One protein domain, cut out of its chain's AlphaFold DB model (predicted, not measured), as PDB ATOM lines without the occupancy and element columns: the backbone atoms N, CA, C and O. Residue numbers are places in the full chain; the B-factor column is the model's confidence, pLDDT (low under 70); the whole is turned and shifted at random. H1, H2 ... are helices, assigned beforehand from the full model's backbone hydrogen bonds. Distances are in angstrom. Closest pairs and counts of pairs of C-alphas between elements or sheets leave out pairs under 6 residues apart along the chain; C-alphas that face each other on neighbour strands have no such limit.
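This is residues 36 to 145 of the 266 residues of an uncharacterized protein of Trichomonas vaginalis (UniProt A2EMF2). A helical hairpin, H2 and H3, has H1 packed on H3 toward one end of the long axis; H4 stands crosswise past the hairpin, with H6 and short H5 beyond it. The 110 printed residues, all helix by class, have six named helices, H1 to H6 in order. The whole is compact, radius of gyration of the C-alphas 14.1 A, spanning 42 by 28 by 22 A.

H1, residues 36 to 49, touches H3, residues 74 to 88; their closest C-alphas, Tyr 41 and Pro 80, are 5.8 A apart. H2, residues 56 to 64, forms a hairpin with H3, at a shallow tilt of 5 degrees, closest C-alphas Ile 60 and Val 81, 5.4 A. H4, residues 98 to 108, is close to H3 but not clearly touching, about perpendicular at 74 degrees, closest C-alphas Leu 78 and Phe 104, 6.2 A. H6, residues 130 to 144, only just touches H4, with 3 pairs of C-alphas within 8 A and residues 134 to 138 alone, closest Ile 99 and Met 137, 6.7 A. H5, residues 118 to 122, touches no helix. Every O i to N i+4 pair is within hydrogen-bond range in H2, H4 and H5, against 9 of 10 in H1, 9 of 11 in H3 and 10 of 11 in H6.

H1, 18.8 A long, begins at C-alpha 36 (10.762, -5.548, 3.003); H6, 21.6 A, ends at C-alpha 144 (-10.978, -16.439, 31.401).

The printed part has no cut and no long link. Confidence is low at residues 36, 52, 68 to 72 and 114 to 145.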
ATOM      1  N   GLU A  36      10.104  -4.373   2.408       66.81
ATOM      2  CA  GLU A  36      10.762  -5.548   3.003       66.81
ATOM      3  C   GLU A  36       9.804  -6.750   3.077       66.81
ATOM      4  O   GLU A  36      10.193  -7.898   2.846       66.81
ATOM      5  N   LEU A  37       8.514  -6.478   3.293       70.31
ATOM      6  CA  LEU A  37       7.498  -7.498   3.514       70.31
ATOM      7  C   LEU A  37       7.218  -8.355   2.277       70.31
ATOM      8  O   LEU A  37       7.071  -9.573   2.369       70.31
ATOM      9  N   ASN A  38       7.182  -7.725   1.103       73.06
ATOM     10  CA  ASN A  38       6.931  -8.426  -0.155       73.06
ATOM     11  C   ASN A  38       8.105  -9.355  -0.518       73.06
ATOM     12  O   ASN A  38       7.917 -10.434  -1.083       73.06
ATOM     13  N   THR A  39       9.324  -8.962  -0.144       78.00
ATOM     14  CA  THR A  39      10.540  -9.769  -0.319       78.00
ATOM     15  C   THR A  39      10.525 -10.994   0.593       78.00
ATOM     16  O   THR A  39      10.745 -12.113   0.130       78.00
ATOM     17  N   ILE A  40      10.174 -10.803   1.866       77.06
ATOM     18  CA  ILE A  40      10.036 -11.886   2.847       77.06
ATOM     19  C   ILE A  40       8.944 -12.870   2.434       77.06
ATOM     20  O   ILE A  40       9.162 -14.080   2.428       77.06
ATOM     21  N   TYR A  41       7.777 -12.370   2.029       79.19
ATOM     22  CA  TYR A  41       6.695 -13.233   1.568       79.19
ATOM     23  C   TYR A  41       7.090 -14.031   0.317       79.19
ATOM     24  O   TYR A  41       6.800 -15.226   0.242       79.19
ATOM     25  N   LYS A  42       7.812 -13.424  -0.638       81.00
ATOM     26  CA  LYS A  42       8.369 -14.160  -1.785       81.00
ATOM     27  C   LYS A  42       9.294 -15.287  -1.335       81.00
ATOM     28  O   LYS A  42       9.108 -16.400  -1.819       81.00
ATOM     29  N   MET A  43      10.211 -15.030  -0.398       80.62
ATOM     30  CA  MET A  43      11.078 -16.071   0.169       80.62
ATOM     31  C   MET A  43      10.265 -17.210   0.794       80.62
ATOM     32  O   MET A  43      10.510 -18.374   0.492       80.62
ATOM     33  N   ILE A  44       9.257 -16.895   1.612       78.81
ATOM     34  CA  ILE A  44       8.390 -17.905   2.237       78.81
ATOM     35  C   ILE A  44       7.661 -18.729   1.163       78.81
ATOM     36  O   ILE A  44       7.647 -19.962   1.206       78.81
ATOM     37  N   LYS A  45       7.088 -18.061   0.158       78.00
ATOM     38  CA  LYS A  45       6.329 -18.702  -0.920       78.00
ATOM     39  C   LYS A  45       7.198 -19.620  -1.779       78.00
ATOM     40  O   LYS A  45       6.767 -20.734  -2.079       78.00
ATOM     41  N   THR A  46       8.384 -19.181  -2.202       80.75
ATOM     42  CA  THR A  46       9.242 -19.977  -3.094       80.75
ATOM     43  C   THR A  46       9.998 -21.066  -2.351       80.75
ATOM     44  O   THR A  46       9.976 -22.214  -2.787       80.75
ATOM     45  N   GLU A  47      10.611 -20.738  -1.215       76.31
ATOM     46  CA  GLU A  47      11.563 -21.635  -0.559       76.31
ATOM     47  C   GLU A  47      10.901 -22.606   0.419       76.31
ATOM     48  O   GLU A  47      11.381 -23.729   0.587       76.31
ATOM     49  N   LEU A  48       9.802 -22.208   1.069       72.38
ATOM     50  CA  LEU A  48       9.190 -22.994   2.150       72.38
ATOM     51  C   LEU A  48       7.902 -23.694   1.715       72.38
ATOM     52  O   LEU A  48       7.701 -24.862   2.047       72.38
ATOM     53  N   LEU A  49       7.051 -22.996   0.962       75.31
ATOM     54  CA  LEU A  49       5.732 -23.503   0.578       75.31
ATOM     55  C   LEU A  49       5.768 -24.294  -0.733       75.31
ATOM     56  O   LEU A  49       5.303 -25.431  -0.779       75.31
ATOM     57  N   LYS A  50       6.369 -23.746  -1.798       76.19
ATOM     58  CA  LYS A  50       6.485 -24.455  -3.089       76.19
ATOM     59  C   LYS A  50       7.408 -25.672  -3.040       76.19
ATOM     60  O   LYS A  50       7.234 -26.588  -3.836       76.19
ATOM     61  N   SER A  51       8.356 -25.703  -2.106       71.44
ATOM     62  CA  SER A  51       9.213 -26.869  -1.879       71.44
ATOM     63  C   SER A  51       8.505 -28.009  -1.132       71.44
ATOM     64  O   SER A  51       9.111 -29.062  -0.944       71.44
ATOM     65  N   MET A  52       7.248 -27.811  -0.692       63.31
ATOM     66  CA  MET A  52       6.460 -28.739   0.135       63.31
ATOM     67  C   MET A  52       7.149 -29.159   1.445       63.31
ATOM     68  O   MET A  52       6.745 -30.132   2.079       63.31
ATOM     69  N   LYS A  53       8.182 -28.427   1.882       70.50
ATOM     70  CA  LYS A  53       8.906 -28.729   3.125       70.50
ATOM     71  C   LYS A  53       8.068 -28.438   4.370       70.50
ATOM     72  O   LYS A  53       8.253 -29.098   5.388       70.50
ATOM     73  N   TYR A  54       7.147 -27.477   4.287       75.50
ATOM     74  CA  TYR A  54       6.301 -27.059   5.403       75.50
ATOM     75  C   TYR A  54       4.848 -26.908   4.961       75.50
ATOM     76  O   TYR A  54       4.557 -26.387   3.886       75.50
ATOM     77  N   LEU A  55       3.924 -27.337   5.820       83.56
ATOM     78  CA  LEU A  55       2.494 -27.151   5.598       83.56
ATOM     79  C   LEU A  55       2.114 -25.667   5.764       83.56
ATOM     80  O   LEU A  55       2.507 -25.072   6.771       83.56
ATOM     81  N   PRO A  56       1.283 -25.089   4.872       85.31
ATOM     82  CA  PRO A  56       0.864 -23.686   4.950       85.31
ATOM     83  C   PRO A  56       0.293 -23.281   6.312       85.31
ATOM     84  O   PRO A  56       0.648 -22.236   6.846       85.31
ATOM     85  N   LYS A  57      -0.523 -24.150   6.922       86.56
ATOM     86  CA  LYS A  57      -1.094 -23.926   8.259       86.56
ATOM     87  C   LYS A  57      -0.037 -23.777   9.361       86.56
ATOM     88  O   LYS A  57      -0.231 -22.983  10.270       86.56
ATOM     89  N   ASN A  58       1.082 -24.502   9.270       84.31
ATOM     90  CA  ASN A  58       2.150 -24.407  10.266       84.31
ATOM     91  C   ASN A  58       2.856 -23.061  10.129       84.31
ATOM     92  O   ASN A  58       3.004 -22.368  11.120       84.31
ATOM     93  N   ILE A  59       3.169 -22.642   8.898       85.12
ATOM     94  CA  ILE A  59       3.773 -21.326   8.658       85.12
ATOM     95  C   ILE A  59       2.851 -20.201   9.140       85.12
ATOM     96  O   ILE A  59       3.327 -19.248   9.742       85.12
ATOM     97  N   ILE A  60       1.538 -20.303   8.904       88.12
ATOM     98  CA  ILE A  60       0.582 -19.317   9.425       88.12
ATOM     99  C   ILE A  60       0.672 -19.235  10.949       88.12
ATOM    100  O   ILE A  60       0.837 -18.138  11.474       88.12
ATOM    101  N   ARG A  61       0.580 -20.372  11.648       85.75
ATOM    102  CA  ARG A  61       0.689 -20.411  13.110       85.75
ATOM    103  C   ARG A  61       2.004 -19.792  13.574       85.75
ATOM    104  O   ARG A  61       1.989 -18.856  14.355       85.75
ATOM    105  N   ASP A  62       3.115 -20.253  13.019       83.75
ATOM    106  CA  ASP A  62       4.451 -19.856  13.446       83.75
ATOM    107  C   ASP A  62       4.712 -18.346  13.183       83.75
ATOM    108  O   ASP A  62       5.411 -17.701  13.960       83.75
ATOM    109  N   ILE A  63       4.114 -17.737  12.143       85.25
ATOM    110  CA  ILE A  63       4.135 -16.271  11.947       85.25
ATOM    111  C   ILE A  63       3.263 -15.555  12.990       85.25
ATOM    112  O   ILE A  63       3.640 -14.504  13.506       85.25
ATOM    113  N   LEU A  64       2.075 -16.089  13.276       83.31
ATOM    114  CA  LEU A  64       1.134 -15.499  14.229       83.31
ATOM    115  C   LEU A  64       1.631 -15.579  15.676       83.31
ATOM    116  O   LEU A  64       1.303 -14.694  16.467       83.31
ATOM    117  N   ASP A  65       2.456 -16.570  15.998       79.38
ATOM    118  CA  ASP A  65       3.089 -16.733  17.307       79.38
ATOM    119  C   ASP A  65       4.111 -15.623  17.606       79.38
ATOM    120  O   ASP A  65       4.523 -15.474  18.749       79.38
ATOM    121  N   PHE A  66       4.500 -14.787  16.632       73.75
ATOM    122  CA  PHE A  66       5.345 -13.613  16.889       73.75
ATOM    123  C   PHE A  66       4.602 -12.427  17.498       73.75
ATOM    124  O   PHE A  66       5.208 -11.625  18.209       73.75
ATOM    125  N   ILE A  67       3.308 -12.286  17.203       74.69
ATOM    126  CA  ILE A  67       2.512 -11.109  17.579       74.69
ATOM    127  C   ILE A  67       2.511 -10.838  19.097       74.69
ATOM    128  O   ILE A  67       2.632  -9.669  19.466       74.69
ATOM    129  N   PRO A  68       2.411 -11.852  19.978       64.25
ATOM    130  CA  PRO A  68       2.481 -11.649  21.426       64.25
ATOM    131  C   PRO A  68       3.812 -11.044  21.891       64.25
ATOM    132  O   PRO A  68       3.829 -10.227  22.807       64.25
ATOM    133  N   TYR A  69       4.921 -11.402  21.240       61.75
ATOM    134  CA  TYR A  69       6.273 -10.998  21.647       61.75
ATOM    135  C   TYR A  69       6.739  -9.703  20.974       61.75
ATOM    136  O   TYR A  69       7.542  -8.964  21.535       61.75
ATOM    137  N   ASN A  70       6.239  -9.409  19.773       62.78
ATOM    138  CA  ASN A  70       6.554  -8.195  19.029       62.78
ATOM    139  C   ASN A  70       5.281  -7.665  18.361       62.78
ATOM    140  O   ASN A  70       4.959  -7.994  17.224       62.78
ATOM    141  N   ASN A  71       4.522  -6.839  19.072       62.44
ATOM    142  CA  ASN A  71       3.248  -6.318  18.573       62.44
ATOM    143  C   ASN A  71       3.385  -5.024  17.751       62.44
ATOM    144  O   ASN A  71       2.439  -4.597  17.084       62.44
ATOM    145  N   ARG A  72       4.564  -4.395  17.764       65.38
ATOM    146  CA  ARG A  72       4.824  -3.141  17.048       65.38
ATOM    147  C   ARG A  72       4.552  -3.267  15.550       65.38
ATOM    148  O   ARG A  72       4.130  -2.306  14.913       65.38
ATOM    149  N   TYR A  73       4.759  -4.463  15.005       70.00
ATOM    150  CA  TYR A  73       4.629  -4.759  13.583       70.00
ATOM    151  C   TYR A  73       3.487  -5.742  13.282       70.00
ATOM    152  O   TYR A  73       3.523  -6.425  12.262       70.00
ATOM    153  N   THR A  74       2.445  -5.809  14.126       74.56
ATOM    154  CA  THR A  74       1.302  -6.730  13.948       74.56
ATOM    155  C   THR A  74       0.756  -6.740  12.522       74.56
ATOM    156  O   THR A  74       0.636  -7.811  11.935       74.56
ATOM    157  N   LYS A  75       0.472  -5.577  11.918       75.31
ATOM    158  CA  LYS A  75      -0.044  -5.516  10.537       75.31
ATOM    159  C   LYS A  75       0.909  -6.157   9.528       75.31
ATOM    160  O   LYS A  75       0.467  -6.876   8.630       75.31
ATOM    161  N   SER A  76       2.209  -5.958   9.723       76.44
ATOM    162  CA  SER A  76       3.246  -6.593   8.920       76.44
ATOM    163  C   SER A  76       3.249  -8.111   9.088       76.44
ATOM    164  O   SER A  76       3.447  -8.800   8.102       76.44
ATOM    165  N   TYR A  77       2.961  -8.667  10.268       81.00
ATOM    166  CA  TYR A  77       2.827 -10.124  10.446       81.00
ATOM    167  C   TYR A  77       1.527 -10.681   9.854       81.00
ATOM    168  O   TYR A  77       1.527 -11.745   9.234       81.00
ATOM    169  N   LEU A  78       0.418  -9.949   9.986       85.62
ATOM    170  CA  LEU A  78      -0.892 -10.380   9.494       85.62
ATOM    171  C   LEU A  78      -0.968 -10.419   7.956       85.62
ATOM    172  O   LEU A  78      -1.692 -11.239   7.394       85.62
ATOM    173  N   SER A  79      -0.232  -9.551   7.256       85.56
ATOM    174  CA  SER A  79      -0.266  -9.466   5.787       85.56
ATOM    175  C   SER A  79       0.269 -10.727   5.074       85.56
ATOM    176  O   SER A  79      -0.469 -11.308   4.278       85.56
ATOM    177  N   PRO A  80       1.481 -11.248   5.360       84.94
ATOM    178  CA  PRO A  80       1.949 -12.522   4.815       84.94
ATOM    179  C   PRO A  80       1.013 -13.680   5.151       84.94
ATOM    180  O   PRO A  80       0.773 -14.524   4.294       84.94
ATOM    181  N   VAL A  81       0.442 -13.700   6.361       88.94
ATOM    182  CA  VAL A  81      -0.545 -14.712   6.760       88.94
ATOM    183  C   VAL A  81      -1.761 -14.673   5.841       88.94
ATOM    184  O   VAL A  81      -2.175 -15.720   5.348       88.94
ATOM    185  N   LYS A  82      -2.290 -13.480   5.540       90.50
ATOM    186  CA  LYS A  82      -3.399 -13.307   4.596       90.50
ATOM    187  C   LYS A  82      -3.041 -13.827   3.207       90.50
ATOM    188  O   LYS A  82      -3.810 -14.588   2.629       90.50
ATOM    189  N   CYS A  83      -1.858 -13.481   2.706       86.81
ATOM    190  CA  CYS A  83      -1.407 -13.943   1.398       86.81
ATOM    191  C   CYS A  83      -1.250 -15.474   1.333       86.81
ATOM    192  O   CYS A  83      -1.604 -16.080   0.327       86.81
ATOM    193  N   ILE A  84      -0.735 -16.116   2.390       87.81
ATOM    194  CA  ILE A  84      -0.628 -17.586   2.468       87.81
ATOM    195  C   ILE A  84      -2.020 -18.220   2.555       87.81
ATOM    196  O   ILE A  84      -2.284 -19.223   1.893       87.81
ATOM    197  N   PHE A  85      -2.910 -17.639   3.360       88.06
ATOM    198  CA  PHE A  85      -4.284 -18.103   3.512       88.06
ATOM    199  C   PHE A  85      -5.022 -18.120   2.166       88.06
ATOM    200  O   PHE A  85      -5.646 -19.124   1.825       88.06
ATOM    201  N   ASP A  86      -4.889 -17.045   1.383       87.94
ATOM    202  CA  ASP A  86      -5.516 -16.911   0.067       87.94
ATOM    203  C   ASP A  86      -4.913 -17.861  -0.972       87.94
ATOM    204  O   ASP A  86      -5.651 -18.558  -1.663       87.94
ATOM    205  N   ASP A  87      -3.582 -17.905  -1.071       87.62
ATOM    206  CA  ASP A  87      -2.864 -18.709  -2.068       87.62
ATOM    207  C   ASP A  87      -3.088 -20.216  -1.910       87.62
ATOM    208  O   ASP A  87      -3.094 -20.954  -2.896       87.62
ATOM    209  N   PHE A  88      -3.168 -20.684  -0.662       86.25
ATOM    210  CA  PHE A  88      -3.194 -22.109  -0.331       86.25
ATOM    211  C   PHE A  88      -4.558 -22.575   0.182       86.25
ATOM    212  O   PHE A  88      -4.690 -23.743   0.550       86.25
ATOM    213  N   HIS A  89      -5.560 -21.689   0.203       85.56
ATOM    214  CA  HIS A  89      -6.930 -21.972   0.642       85.56
ATOM    215  C   HIS A  89      -6.989 -22.714   1.985       85.56
ATOM    216  O   HIS A  89      -7.659 -23.741   2.130       85.56
ATOM    217  N   VAL A  90      -6.243 -22.218   2.973       85.06
ATOM    218  CA  VAL A  90      -6.191 -22.833   4.306       85.06
ATOM    219  C   VAL A  90      -7.565 -22.703   4.971       85.06
ATOM    220  O   VAL A  90      -8.152 -21.629   4.974       85.06
ATOM    221  N   THR A  91      -8.101 -23.796   5.516       75.81
ATOM    222  CA  THR A  91      -9.465 -23.828   6.083       75.81
ATOM    223  C   THR A  91      -9.488 -23.772   7.607       75.81
ATOM    224  O   THR A  91     -10.470 -23.307   8.184       75.81
ATOM    225  N   ASP A  92      -8.411 -24.210   8.258       78.81
ATOM    226  CA  ASP A  92      -8.229 -24.150   9.700       78.81
ATOM    227  C   ASP A  92      -6.743 -24.095  10.091       78.81
ATOM    228  O   ASP A  92      -5.859 -24.658   9.436       78.81
ATOM    229  N   VAL A  93      -6.461 -23.402  11.195       80.94
ATOM    230  CA  VAL A  93      -5.145 -23.369  11.831       80.94
ATOM    231  C   VAL A  93      -5.317 -23.691  13.311       80.94
ATOM    232  O   VAL A  93      -5.914 -22.929  14.067       80.94
ATOM    233  N   ASN A  94      -4.808 -24.850  13.724       79.19
ATOM    234  CA  ASN A  94      -4.887 -25.304  15.112       79.19
ATOM    235  C   ASN A  94      -3.769 -24.687  15.961       79.19
ATOM    236  O   ASN A  94      -2.659 -24.483  15.467       79.19
ATOM    237  N   ASN A  95      -4.049 -24.492  17.252       72.69
ATOM    238  CA  ASN A  95      -3.102 -24.008  18.265       72.69
ATOM    239  C   ASN A  95      -2.507 -22.622  17.968       72.69
ATOM    240  O   ASN A  95      -1.336 -22.395  18.245       72.69
ATOM    241  N   VAL A  96      -3.295 -21.714  17.393       72.69
ATOM    242  CA  VAL A  96      -2.915 -20.299  17.300       72.69
ATOM    243  C   VAL A  96      -3.352 -19.598  18.577       72.69
ATOM    244  O   VAL A  96      -4.462 -19.839  19.056       72.69
ATOM    245  N   GLU A  97      -2.520 -18.703  19.102       70.62
ATOM    246  CA  GLU A  97      -2.915 -17.861  20.227       70.62
ATOM    247  C   GLU A  97      -4.185 -17.041  19.931       70.62
ATOM    248  O   GLU A  97      -4.415 -16.559  18.810       70.62
ATOM    249  N   ASP A  98      -5.025 -16.862  20.957       72.25
ATOM    250  CA  ASP A  98      -6.317 -16.179  20.811       72.25
ATOM    251  C   ASP A  98      -6.142 -14.721  20.361       72.25
ATOM    252  O   ASP A  98      -6.932 -14.226  19.553       72.25
ATOM    253  N   ILE A  99      -5.079 -14.047  20.823       71.81
ATOM    254  CA  ILE A  99      -4.752 -12.663  20.448       71.81
ATOM    255  C   ILE A  99      -4.516 -12.565  18.941       71.81
ATOM    256  O   ILE A  99      -5.156 -11.766  18.256       71.81
ATOM    257  N   SER A 100      -3.624 -13.400  18.414       77.69
ATOM    258  CA  SER A 100      -3.234 -13.379  17.006       77.69
ATOM    259  C   SER A 100      -4.408 -13.713  16.088       77.69
ATOM    260  O   SER A 100      -4.614 -13.057  15.065       77.69
ATOM    261  N   SER A 101      -5.230 -14.684  16.490       78.25
ATOM    262  CA  SER A 101      -6.413 -15.098  15.731       78.25
ATOM    263  C   SER A 101      -7.492 -14.023  15.686       78.25
ATOM    264  O   SER A 101      -8.092 -13.790  14.636       78.25
ATOM    265  N   PHE A 102      -7.723 -13.329  16.800       75.50
ATOM    266  CA  PHE A 102      -8.649 -12.202  16.836       75.50
ATOM    267  C   PHE A 102      -8.156 -11.018  16.008       75.50
ATOM    268  O   PHE A 102      -8.937 -10.443  15.254       75.50
ATOM    269  N   LEU A 103      -6.873 -10.657  16.112       76.06
ATOM    270  CA  LEU A 103      -6.305  -9.553  15.336       76.06
ATOM    271  C   LEU A 103      -6.418  -9.819  13.831       76.06
ATOM    272  O   LEU A 103      -6.789  -8.922  13.076       76.06
ATOM    273  N   PHE A 104      -6.200 -11.066  13.408       82.50
ATOM    274  CA  PHE A 104      -6.426 -11.481  12.026       82.50
ATOM    275  C   PHE A 104      -7.904 -11.379  11.611       82.50
ATOM    276  O   PHE A 104      -8.211 -10.835  10.548       82.50
ATOM    277  N   TYR A 105      -8.826 -11.846  12.462       79.06
ATOM    278  CA  TYR A 105     -10.267 -11.719  12.223       79.06
ATOM    279  C   TYR A 105     -10.714 -10.261  12.127       79.06
ATOM    280  O   TYR A 105     -11.522  -9.920  11.273       79.06
ATOM    281  N   LYS A 106     -10.183  -9.381  12.968       73.81
ATOM    282  CA  LYS A 106     -10.557  -7.971  12.984       73.81
ATOM    283  C   LYS A 106     -10.055  -7.213  11.752       73.81
ATOM    284  O   LYS A 106     -10.782  -6.380  11.225       73.81
ATOM    285  N   GLU A 107      -8.838  -7.508  11.295       80.00
ATOM    286  CA  GLU A 107      -8.252  -6.867  10.111       80.00
ATOM    287  C   GLU A 107      -8.913  -7.352   8.811       80.00
ATOM    288  O   GLU A 107      -9.183  -6.548   7.921       80.00
ATOM    289  N   TYR A 108      -9.202  -8.654   8.694       83.81
ATOM    290  CA  TYR A 108      -9.627  -9.254   7.419       83.81
ATOM    291  C   TYR A 108     -11.020  -9.890   7.418       83.81
ATOM    292  O   TYR A 108     -11.480 -10.338   6.370       83.81
ATOM    293  N   GLY A 109     -11.692  -9.983   8.563       77.69
ATOM    294  CA  GLY A 109     -12.984 -10.665   8.707       77.69
ATOM    295  C   GLY A 109     -12.905 -12.195   8.659       77.69
ATOM    296  O   GLY A 109     -13.935 -12.855   8.524       77.69
ATOM    297  N   ILE A 110     -11.706 -12.784   8.748       83.75
ATOM    298  CA  ILE A 110     -11.476 -14.223   8.542       83.75
ATOM    299  C   ILE A 110     -11.226 -14.933   9.875       83.75
ATOM    300  O   ILE A 110     -10.347 -14.547  10.641       83.75
ATOM    301  N   LYS A 111     -11.973 -16.010  10.140       82.44
ATOM    302  CA  LYS A 111     -11.782 -16.859  11.326       82.44
ATOM    303  C   LYS A 111     -10.791 -17.979  11.002       82.44
ATOM    304  O   LYS A 111     -11.058 -18.786  10.119       82.44
ATOM    305  N   LEU A 112      -9.669 -18.032  11.723       78.25
ATOM    306  CA  LEU A 112      -8.633 -19.061  11.536       78.25
ATOM    307  C   LEU A 112      -8.945 -20.385  12.251       78.25
ATOM    308  O   LEU A 112      -8.420 -21.424  11.860       78.25
ATOM    309  N   TYR A 113      -9.807 -20.373  13.271       73.50
ATOM    310  CA  TYR A 113     -10.218 -21.571  14.005       73.50
ATOM    311  C   TYR A 113     -11.704 -21.523  14.413       73.50
ATOM    312  O   TYR A 113     -12.328 -20.461  14.450       73.50
ATOM    313  N   LYS A 114     -12.284 -22.682  14.762       60.97
ATOM    314  CA  LYS A 114     -13.724 -22.888  15.060       60.97
ATOM    315  C   LYS A 114     -14.146 -22.669  16.528       60.97
ATOM    316  O   LYS A 114     -15.047 -23.347  17.006       60.97
ATOM    317  N   ASN A 115     -13.508 -21.778  17.277       56.25
ATOM    318  CA  ASN A 115     -13.823 -21.609  18.699       56.25
ATOM    319  C   ASN A 115     -14.879 -20.511  18.893       56.25
ATOM    320  O   ASN A 115     -14.735 -19.404  18.371       56.25
ATOM    321  N   ASP A 116     -15.913 -20.802  19.682       53.25
ATOM    322  CA  ASP A 116     -17.049 -19.905  19.956       53.25
ATOM    323  C   ASP A 116     -16.678 -18.663  20.789       53.25
ATOM    324  O   ASP A 116     -17.470 -17.726  20.910       53.25
ATOM    325  N   ASN A 117     -15.451 -18.618  21.312       52.75
ATOM    326  CA  ASN A 117     -14.942 -17.546  22.172       52.75
ATOM    327  C   ASN A 117     -14.836 -16.178  21.471       52.75
ATOM    328  O   ASN A 117     -14.716 -15.157  22.140       52.75
ATOM    329  N   LEU A 118     -14.924 -16.133  20.135       54.44
ATOM    330  CA  LEU A 118     -14.914 -14.886  19.359       54.44
ATOM    331  C   LEU A 118     -16.074 -13.933  19.685       54.44
ATOM    332  O   LEU A 118     -15.918 -12.722  19.540       54.44
ATOM    333  N   LYS A 119     -17.200 -14.454  20.190       54.66
ATOM    334  CA  LYS A 119     -18.391 -13.657  20.525       54.66
ATOM    335  C   LYS A 119     -18.153 -12.648  21.653       54.66
ATOM    336  O   LYS A 119     -18.737 -11.570  21.630       54.66
ATOM    337  N   GLU A 120     -17.289 -12.959  22.621       54.00
ATOM    338  CA  GLU A 120     -16.938 -12.006  23.687       54.00
ATOM    339  C   GLU A 120     -16.067 -10.861  23.153       54.00
ATOM    340  O   GLU A 120     -16.218  -9.717  23.589       54.00
ATOM    341  N   PHE A 121     -15.225 -11.136  22.152       53.12
ATOM    342  CA  PHE A 121     -14.359 -10.137  21.526       53.12
ATOM    343  C   PHE A 121     -15.104  -9.216  20.539       53.12
ATOM    344  O   PHE A 121     -14.725  -8.057  20.388       53.12
ATOM    345  N   GLU A 122     -16.190  -9.687  19.910       53.22
ATOM    346  CA  GLU A 122     -17.055  -8.900  19.004       53.22
ATOM    347  C   GLU A 122     -17.794  -7.745  19.721       53.22
ATOM    348  O   GLU A 122     -18.146  -6.748  19.094       53.22
ATOM    349  N   SER A 123     -17.984  -7.829  21.045       52.12
ATOM    350  CA  SER A 123     -18.642  -6.782  21.853       52.12
ATOM    351  C   SER A 123     -17.818  -5.496  22.014       52.12
ATOM    352  O   SER A 123     -18.299  -4.483  22.529       52.12
ATOM    353  N   VAL A 124     -16.560  -5.528  21.578       50.47
ATOM    354  CA  VAL A 124     -15.561  -4.523  21.897       50.47
ATOM    355  C   VAL A 124     -15.266  -3.669  20.663       50.47
ATOM    356  O   VAL A 124     -14.511  -4.046  19.768       50.47
ATOM    357  N   ASN A 125     -15.858  -2.473  20.628       48.66
ATOM    358  CA  ASN A 125     -15.641  -1.491  19.568       48.66
ATOM    359  C   ASN A 125     -14.273  -0.805  19.746       48.66
ATOM    360  O   ASN A 125     -14.155   0.242  20.384       48.66
ATOM    361  N   LEU A 126     -13.217  -1.446  19.248       52.34
ATOM    362  CA  LEU A 126     -11.852  -0.926  19.291       52.34
ATOM    363  C   LEU A 126     -11.361  -0.671  17.869       52.34
ATOM    364  O   LEU A 126     -11.507  -1.526  17.005       52.34
ATOM    365  N   ASP A 127     -10.710   0.463  17.634       51.22
ATOM    366  CA  ASP A 127      -9.921   0.699  16.421       51.22
ATOM    367  C   ASP A 127      -8.715  -0.271  16.399       51.22
ATOM    368  O   ASP A 127      -8.282  -0.760  17.445       51.22
ATOM    369  N   ILE A 128      -8.209  -0.638  15.221       47.03
ATOM    370  CA  ILE A 128      -7.051  -1.539  15.037       47.03
ATOM    371  C   ILE A 128      -5.724  -0.798  15.290       47.03
ATOM    372  O   ILE A 128      -4.649  -1.370  15.137       47.03
ATOM    373  N   GLN A 129      -5.771   0.465  15.723       50.34
ATOM    374  CA  GLN A 129      -4.620   1.145  16.319       50.34
ATOM    375  C   GLN A 129      -4.148   0.295  17.512       50.34
ATOM    376  O   GLN A 129      -4.820   0.173  18.540       50.34
ATOM    377  N   THR A 130      -3.044  -0.410  17.296       55.34
ATOM    378  CA  THR A 130      -2.729  -1.745  17.823       55.34
ATOM    379  C   THR A 130      -2.710  -1.838  19.348       55.34
ATOM    380  O   THR A 130      -3.133  -2.848  19.901       55.34
ATOM    381  N   GLU A 131      -2.335  -0.775  20.056       51.53
ATOM    382  CA  GLU A 131      -2.231  -0.750  21.522       51.53
ATOM    383  C   GLU A 131      -3.560  -0.942  22.261       51.53
ATOM    384  O   GLU A 131      -3.669  -1.784  23.153       51.53
ATOM    385  N   LYS A 132      -4.600  -0.183  21.891       50.47
ATOM    386  CA  LYS A 132      -5.875  -0.182  22.630       50.47
ATOM    387  C   LYS A 132      -6.644  -1.488  22.419       50.47
ATOM    388  O   LYS A 132      -7.295  -1.981  23.339       50.47
ATOM    389  N   ALA A 133      -6.532  -2.054  21.214       53.66
ATOM    390  CA  ALA A 133      -7.057  -3.368  20.854       53.66
ATOM    391  C   ALA A 133      -6.390  -4.487  21.663       53.66
ATOM    392  O   ALA A 133      -7.085  -5.319  22.244       53.66
ATOM    393  N   ILE A 134      -5.058  -4.465  21.742       61.03
ATOM    394  CA  ILE A 134      -4.266  -5.439  22.496       61.03
ATOM    395  C   ILE A 134      -4.562  -5.332  23.998       61.03
ATOM    396  O   ILE A 134      -4.801  -6.354  24.636       61.03
ATOM    397  N   PHE A 135      -4.670  -4.115  24.543       56.38
ATOM    398  CA  PHE A 135      -5.083  -3.861  25.929       56.38
ATOM    399  C   PHE A 135      -6.441  -4.495  26.268       56.38
ATOM    400  O   PHE A 135      -6.546  -5.265  27.223       56.38
ATOM    401  N   GLY A 136      -7.479  -4.217  25.468       57.88
ATOM    402  CA  GLY A 136      -8.817  -4.775  25.692       57.88
ATOM    403  C   GLY A 136      -8.833  -6.305  25.619       57.88
ATOM    404  O   GLY A 136      -9.479  -6.958  26.437       57.88
ATOM    405  N   MET A 137      -8.061  -6.870  24.690       59.47
ATOM    406  CA  MET A 137      -7.922  -8.313  24.498       59.47
ATOM    407  C   MET A 137      -7.251  -8.998  25.698       59.47
ATOM    408  O   MET A 137      -7.786  -9.965  26.246       59.47
ATOM    409  N   LEU A 138      -6.124  -8.454  26.171       63.59
ATOM    410  CA  LEU A 138      -5.404  -8.931  27.359       63.59
ATOM    411  C   LEU A 138      -6.294  -8.925  28.612       63.59
ATOM    412  O   LEU A 138      -6.290  -9.876  29.397       63.59
ATOM    413  N   CYS A 139      -7.109  -7.886  28.794       61.12
ATOM    414  CA  CYS A 139      -8.053  -7.798  29.910       61.12
ATOM    415  C   CYS A 139      -9.185  -8.842  29.858       61.12
ATOM    416  O   CYS A 139      -9.786  -9.131  30.892       61.12
ATOM    417  N   ILE A 140      -9.506  -9.397  28.687       60.84
ATOM    418  CA  ILE A 140     -10.536 -10.436  28.540       60.84
ATOM    419  C   ILE A 140      -9.931 -11.820  28.775       60.84
ATOM    420  O   ILE A 140     -10.474 -12.604  29.550       60.84
ATOM    421  N   MET A 141      -8.765 -12.101  28.188       60.56
ATOM    422  CA  MET A 141      -8.088 -13.395  28.357       60.56
ATOM    423  C   MET A 141      -7.733 -13.679  29.821       60.56
ATOM    424  O   MET A 141      -7.907 -14.791  30.310       60.56
ATOM    425  N   THR A 142      -7.336 -12.641  30.555       62.00
ATOM    426  CA  THR A 142      -7.035 -12.723  31.992       62.00
ATOM    427  C   THR A 142      -8.239 -13.109  32.850       62.00
ATOM    428  O   THR A 142      -8.098 -13.880  33.797       62.00
ATOM    429  N   LYS A 143      -9.447 -12.649  32.501       61.78
ATOM    430  CA  LYS A 143     -10.690 -13.045  33.189       61.78
ATOM    431  C   LYS A 143     -11.050 -14.511  32.956       61.78
ATOM    432  O   LYS A 143     -11.694 -15.116  33.808       61.78
ATOM    433  N   LYS A 144     -10.639 -15.075  31.819       59.50
ATOM    434  CA  LYS A 144     -10.978 -16.439  31.401       59.50
ATOM    435  C   LYS A 144     -10.063 -17.506  32.006       59.50
ATOM    436  O   LYS A 144     -10.533 -18.601  32.290       59.50
ATOM    437  N   ASN A 145      -8.787 -17.189  32.234       58.47
ATOM    438  CA  ASN A 145      -7.789 -18.186  32.640       58.47
ATOM    439  C   ASN A 145      -7.898 -18.657  34.097       58.47
ATOM    440  O   ASN A 145      -7.156 -19.545  34.490       58.47
TER     441      ASN A 145